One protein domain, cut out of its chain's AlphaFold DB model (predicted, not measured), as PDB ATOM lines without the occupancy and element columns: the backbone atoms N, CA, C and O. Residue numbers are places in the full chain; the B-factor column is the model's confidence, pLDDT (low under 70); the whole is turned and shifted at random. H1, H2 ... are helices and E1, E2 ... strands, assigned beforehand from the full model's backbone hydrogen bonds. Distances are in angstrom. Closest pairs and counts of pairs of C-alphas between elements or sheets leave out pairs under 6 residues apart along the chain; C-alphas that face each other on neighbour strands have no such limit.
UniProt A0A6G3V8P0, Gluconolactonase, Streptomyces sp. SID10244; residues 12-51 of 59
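What this domain is: This is residues 12 to 51 of the 59 residues of the protein "Gluconolactonase" of Streptomyces sp. SID10244 (UniProt A0A6G3V8P0). A narrow sheet of three strands, with a loop holding the short helix H1 beyond one end and the turn of residues 19 to 23 at the opposite end, makes a rod of 38 by 13 by 11 A. The printed part has 40 residues, with E1, E2, H1 and E3 along the chain. The sheet's order is E1 - E2 - E3, all antiparallel. The class is mostly strand, and the whole is loose, with a radius of gyration of the C-alphas of 12.3 A.

How they stand to each other: E1, residues 12 to 18, and E2, residues 24 to 30, form an antiparallel hairpin at 164 degrees; N 16 and O 26 are within hydrogen-bond range at 3.0 A. H1, residues 35 to 38, is not on the sheet and is apart from E1. It is too short for an O i to N i+4 pair; its one O i to N i+3 pair is within range. E3, residues 45 to 50, is antiparallel to E2 at 155 degrees, with N 27 and O 47 at 2.9 A.

Where its parts are: E1 begins at C-alpha 12 (-52.820, 17.638, -24.904) and is 16.6 A long. E2 is 19.2 A long. E3 is 16.7 A long and ends at C-alpha 50 (-39.394, 12.765, -16.507).

The domain as a whole: The C-alphas farthest apart, of Asp 21 and Glu 36, are 38.6 A apart. The printed part has no cut and no long link. No printed residue is under 70 in pLDDT.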
ATOM      1  N   VAL A  12     -53.188  19.055 -25.056       97.12
ATOM      2  CA  VAL A  12     -52.820  17.638 -24.904       97.12
ATOM      3  C   VAL A  12     -54.077  16.791 -25.066       97.12
ATOM      4  O   VAL A  12     -55.082  17.039 -24.403       97.12
ATOM      5  N   PHE A  13     -54.015  15.786 -25.937       95.31
ATOM      6  CA  PHE A  13     -55.176  14.962 -26.302       95.31
ATOM      7  C   PHE A  13     -55.109  13.544 -25.742       95.31
ATOM      8  O   PHE A  13     -56.138  12.901 -25.561       95.31
ATOM      9  N   ALA A  14     -53.903  13.057 -25.463       95.81
ATOM     10  CA  ALA A  14     -53.672  11.785 -24.798       95.81
ATOM     11  C   ALA A  14     -52.349  11.844 -24.036       95.81
ATOM     12  O   ALA A  14     -51.404  12.498 -24.482       95.81
ATOM     13  N   CYS A  15     -52.272  11.133 -22.917       94.81
ATOM     14  CA  CYS A  15     -51.035  10.972 -22.171       94.81
ATOM     15  C   CYS A  15     -50.975   9.619 -21.463       94.81
ATOM     16  O   CYS A  15     -52.006   9.031 -21.139       94.81
ATOM     17  N   MET A  16     -49.760   9.144 -21.204       94.94
ATOM     18  CA  MET A  16     -49.505   7.932 -20.426       94.94
ATOM     19  C   MET A  16     -48.169   8.035 -19.696       94.94
ATOM     20  O   MET A  16     -47.236   8.674 -20.184       94.94
ATOM     21  N   LEU A  17     -48.067   7.359 -18.554       95.44
ATOM     22  CA  LEU A  17     -46.790   7.108 -17.897       95.44
ATOM     23  C   LEU A  17     -46.178   5.810 -18.441       95.44
ATOM     24  O   LEU A  17     -46.877   4.818 -18.649       95.44
ATOM     25  N   GLY A  18     -44.872   5.824 -18.683       94.50
ATOM     26  CA  GLY A  18     -44.114   4.696 -19.211       94.50
ATOM     27  C   GLY A  18     -42.611   4.885 -19.023       94.50
ATOM     28  O   GLY A  18     -42.172   5.573 -18.105       94.50
ATOM     29  N   GLY A  19     -41.812   4.282 -19.904       93.69
ATOM     30  CA  GLY A  19     -40.359   4.199 -19.728       93.69
ATOM     31  C   GLY A  19     -39.957   3.014 -18.845       93.69
ATOM     32  O   GLY A  19     -40.803   2.346 -18.257       93.69
ATOM     33  N   SER A  20     -38.658   2.719 -18.776       93.69
ATOM     34  CA  SER A  20     -38.137   1.529 -18.081       93.69
ATOM     35  C   SER A  20     -38.385   1.525 -16.570       93.69
ATOM     36  O   SER A  20     -38.433   0.462 -15.963       93.69
ATOM     37  N   ASP A  21     -38.524   2.703 -15.970       93.62
ATOM     38  CA  ASP A  21     -38.814   2.921 -14.551       93.62
ATOM     39  C   ASP A  21     -40.239   3.451 -14.314       93.62
ATOM     40  O   ASP A  21     -40.603   3.780 -13.182       93.62
ATOM     41  N   GLY A  22     -41.041   3.555 -15.380       95.31
ATOM     42  CA  GLY A  22     -42.408   4.048 -15.317       95.31
ATOM     43  C   GLY A  22     -42.555   5.553 -15.098       95.31
ATOM     44  O   GLY A  22     -43.676   6.002 -14.868       95.31
ATOM     45  N   ARG A  23     -41.458   6.322 -15.125       95.94
ATOM     46  CA  ARG A  23     -41.403   7.744 -14.738       95.94
ATOM     47  C   ARG A  23     -41.275   8.694 -15.922       95.94
ATOM     48  O   ARG A  23     -40.882   9.844 -15.755       95.94
ATOM     49  N   THR A  24     -41.590   8.233 -17.127       96.31
ATOM     50  CA  THR A  24     -41.691   9.104 -18.301       96.31
ATOM     51  C   THR A  24     -43.155   9.385 -18.604       96.31
ATOM     52  O   THR A  24     -43.896   8.466 -18.947       96.31
ATOM     53  N   LEU A  25     -43.565  10.649 -18.517       95.75
ATOM     54  CA  LEU A  25     -44.839  11.115 -19.051       95.75
ATOM     55  C   LEU A  25     -44.694  11.344 -20.556       95.75
ATOM     56  O   LEU A  25     -43.930  12.206 -20.992       95.75
ATOM     57  N   PHE A  26     -45.446  10.574 -21.337       96.62
ATOM     58  CA  PHE A  26     -45.648  10.799 -22.762       96.62
ATOM     59  C   PHE A  26     -46.950  11.566 -22.973       96.62
ATOM     60  O   PHE A  26     -47.973  11.188 -22.402       96.62
ATOM     61  N   ALA A  27     -46.934  12.603 -23.811       97.25
ATOM     62  CA  ALA A  27     -48.110  13.410 -24.133       97.25
ATOM     63  C   ALA A  27     -48.197  13.707 -25.638       97.25
ATOM     64  O   ALA A  27     -47.253  14.224 -26.236       97.25
ATOM     65  N   CYS A  28     -49.347  13.401 -26.240       97.56
ATOM     66  CA  CYS A  28     -49.678  13.762 -27.616       97.56
ATOM     67  C   CYS A  28     -50.282  15.165 -27.632       97.56
ATOM     68  O   CYS A  28     -51.363  15.383 -27.075       97.56
ATOM     69  N   ALA A  29     -49.597  16.098 -28.284       97.19
ATOM     70  CA  ALA A  29     -49.894  17.517 -28.221       97.19
ATOM     71  C   ALA A  29     -50.109  18.128 -29.613       97.19
ATOM     72  O   ALA A  29     -49.417  17.787 -30.571       97.19
ATOM     73  N   ALA A  30     -51.062  19.050 -29.722       97.00
ATOM     74  CA  ALA A  30     -51.298  19.870 -30.914       97.00
ATOM     75  C   ALA A  30     -51.977  21.198 -30.514       97.00
ATOM     76  O   ALA A  30     -52.470  21.306 -29.387       97.00
ATOM     77  N   PRO A  31     -52.017  22.218 -31.390       96.06
ATOM     78  CA  PRO A  31     -52.609  23.513 -31.038       96.06
ATOM     79  C   PRO A  31     -54.127  23.468 -30.790       96.06
ATOM     80  O   PRO A  31     -54.630  24.227 -29.968       96.06
ATOM     81  N   ASP A  32     -54.850  22.575 -31.473       94.88
ATOM     82  CA  ASP A  32     -56.306  22.406 -31.384       94.88
ATOM     83  C   ASP A  32     -56.752  21.051 -31.986       94.88
ATOM     84  O   ASP A  32     -55.922  20.291 -32.492       94.88
ATOM     85  N   PHE A  33     -58.057  20.748 -31.928       93.56
ATOM     86  CA  PHE A  33     -58.667  19.509 -32.443       93.56
ATOM     87  C   PHE A  33     -59.515  19.701 -33.715       93.56
ATOM     88  O   PHE A  33     -60.239  18.788 -34.115       93.56
ATOM     89  N   HIS A  34     -59.487  20.877 -34.348       96.06
ATOM     90  CA  HIS A  34     -60.340  21.169 -35.497       96.06
ATOM     91  C   HIS A  34     -59.839  20.443 -36.748       96.06
ATOM     92  O   HIS A  34     -58.852  20.842 -37.362       96.06
ATOM     93  N   GLU A  35     -60.557  19.397 -37.162       95.06
ATOM     94  CA  GLU A  35     -60.174  18.510 -38.267       95.06
ATOM     95  C   GLU A  35     -59.693  19.258 -39.521       95.06
ATOM     96  O   GLU A  35     -58.580  19.014 -39.985       95.06
ATOM     97  N   GLU A  36     -60.473  20.216 -40.034       97.38
ATOM     98  CA  GLU A  36     -60.103  20.958 -41.249       97.38
ATOM     99  C   GLU A  36     -58.778  21.722 -41.108       97.38
ATOM    100  O   GLU A  36     -57.988  21.765 -42.053       97.38
ATOM    101  N   ALA A  37     -58.494  22.274 -39.926       95.75
ATOM    102  CA  ALA A  37     -57.241  22.971 -39.651       95.75
ATOM    103  C   ALA A  37     -56.066  22.007 -39.431       95.75
ATOM    104  O   ALA A  37     -54.910  22.404 -39.584       95.75
ATOM    105  N   ARG A  38     -56.319  20.751 -39.033       94.44
ATOM    106  CA  ARG A  38     -55.278  19.765 -38.696       94.44
ATOM    107  C   ARG A  38     -54.976  18.778 -39.820       94.44
ATOM    108  O   ARG A  38     -53.847  18.299 -39.876       94.44
ATOM    109  N   LYS A  39     -55.893  18.524 -40.763       95.69
ATOM    110  CA  LYS A  39     -55.740  17.438 -41.757       95.69
ATOM    111  C   LYS A  39     -54.459  17.507 -42.598       95.69
ATOM    112  O   LYS A  39     -53.911  16.472 -42.957       95.69
ATOM    113  N   ASN A  40     -53.975  18.716 -42.893       96.75
ATOM    114  CA  ASN A  40     -52.751  18.948 -43.674       96.75
ATOM    115  C   ASN A  40     -51.605  19.539 -42.843       96.75
ATOM    116  O   ASN A  40     -50.502  19.734 -43.355       96.75
ATOM    117  N   ALA A  41     -51.872  19.865 -41.583       96.38
ATOM    118  CA  ALA A  41     -50.940  20.563 -40.722       96.38
ATOM    119  C   ALA A  41     -50.040  19.552 -39.991       96.38
ATOM    120  O   ALA A  41     -50.357  18.364 -39.888       96.38
ATOM    121  N   ARG A  42     -48.853  19.987 -39.564       95.69
ATOM    122  CA  ARG A  42     -47.806  19.096 -39.021       95.69
ATOM    123  C   ARG A  42     -47.254  19.597 -37.689       95.69
ATOM    124  O   ARG A  42     -46.142  19.242 -37.322       95.69
ATOM    125  N   GLU A  43     -48.032  20.397 -36.960       95.94
ATOM    126  CA  GLU A  43     -47.677  20.868 -35.613       95.94
ATOM    127  C   GLU A  43     -47.923  19.824 -34.510       95.94
ATOM    128  O   GLU A  43     -47.609  20.079 -33.349       95.94
ATOM    129  N   GLY A  44     -48.492  18.659 -34.840       95.69
ATOM    130  CA  GLY A  44     -48.634  17.559 -33.885       95.69
ATOM    131  C   GLY A  44     -47.269  17.112 -33.354       95.69
ATOM    132  O   GLY A  44     -46.344  16.879 -34.132       95.69
ATOM    133  N   SER A  45     -47.143  16.979 -32.036       96.25
ATOM    134  CA  SER A  45     -45.893  16.626 -31.361       96.25
ATOM    135  C   SER A  45     -46.106  15.567 -30.281       96.25
ATOM    136  O   SER A  45     -47.160  15.498 -29.648       96.25
ATOM    137  N   LEU A  46     -45.091  14.722 -30.086       97.00
ATOM    138  CA  LEU A  46     -45.002  13.813 -28.950       97.00
ATOM    139  C   LEU A  46     -43.983  14.383 -27.972       97.00
ATOM    140  O   LEU A  46     -42.816  14.561 -28.318       97.00
ATOM    141  N   ILE A  47     -44.433  14.661 -26.758       96.44
ATOM    142  CA  ILE A  47     -43.602  15.196 -25.687       96.44
ATOM    143  C   ILE A  47     -43.292  14.055 -24.727       96.44
ATOM    144  O   ILE A  47     -44.180  13.276 -24.388       96.44
ATOM    145  N   ALA A  48     -42.034  13.963 -24.304       96.81
ATOM    146  CA  ALA A  48     -41.576  13.029 -23.287       96.81
ATOM    147  C   ALA A  48     -40.842  13.809 -22.195       96.81
ATOM    148  O   ALA A  48     -39.941  14.594 -22.494       96.81
ATOM    149  N   MET A  49     -41.231  13.598 -20.942       95.56
ATOM    150  CA  MET A  49     -40.636  14.266 -19.785       95.56
ATOM    151  C   MET A  49     -40.564  13.330 -18.584       95.56
ATOM    152  O   MET A  49     -41.424  12.469 -18.407       95.56
ATOM    153  N   SER A  50     -39.533  13.499 -17.764       96.00
ATOM    154  CA  SER A  50     -39.394  12.765 -16.507       96.00
ATOM    155  C   SER A  50     -40.334  13.327 -15.440       96.00
ATOM    156  O   SER A  50     -40.504  14.541 -15.363       96.00
ATOM    157  N   VAL A  51     -40.908  12.449 -14.615       95.69
ATOM    158  CA  VAL A  51     -41.795  12.800 -13.494       95.69
ATOM    159  C   VAL A  51     -41.469  12.003 -12.226       95.69
ATOM    160  O   VAL A  51     -40.880  10.919 -12.270       95.69
TER     161      VAL A  51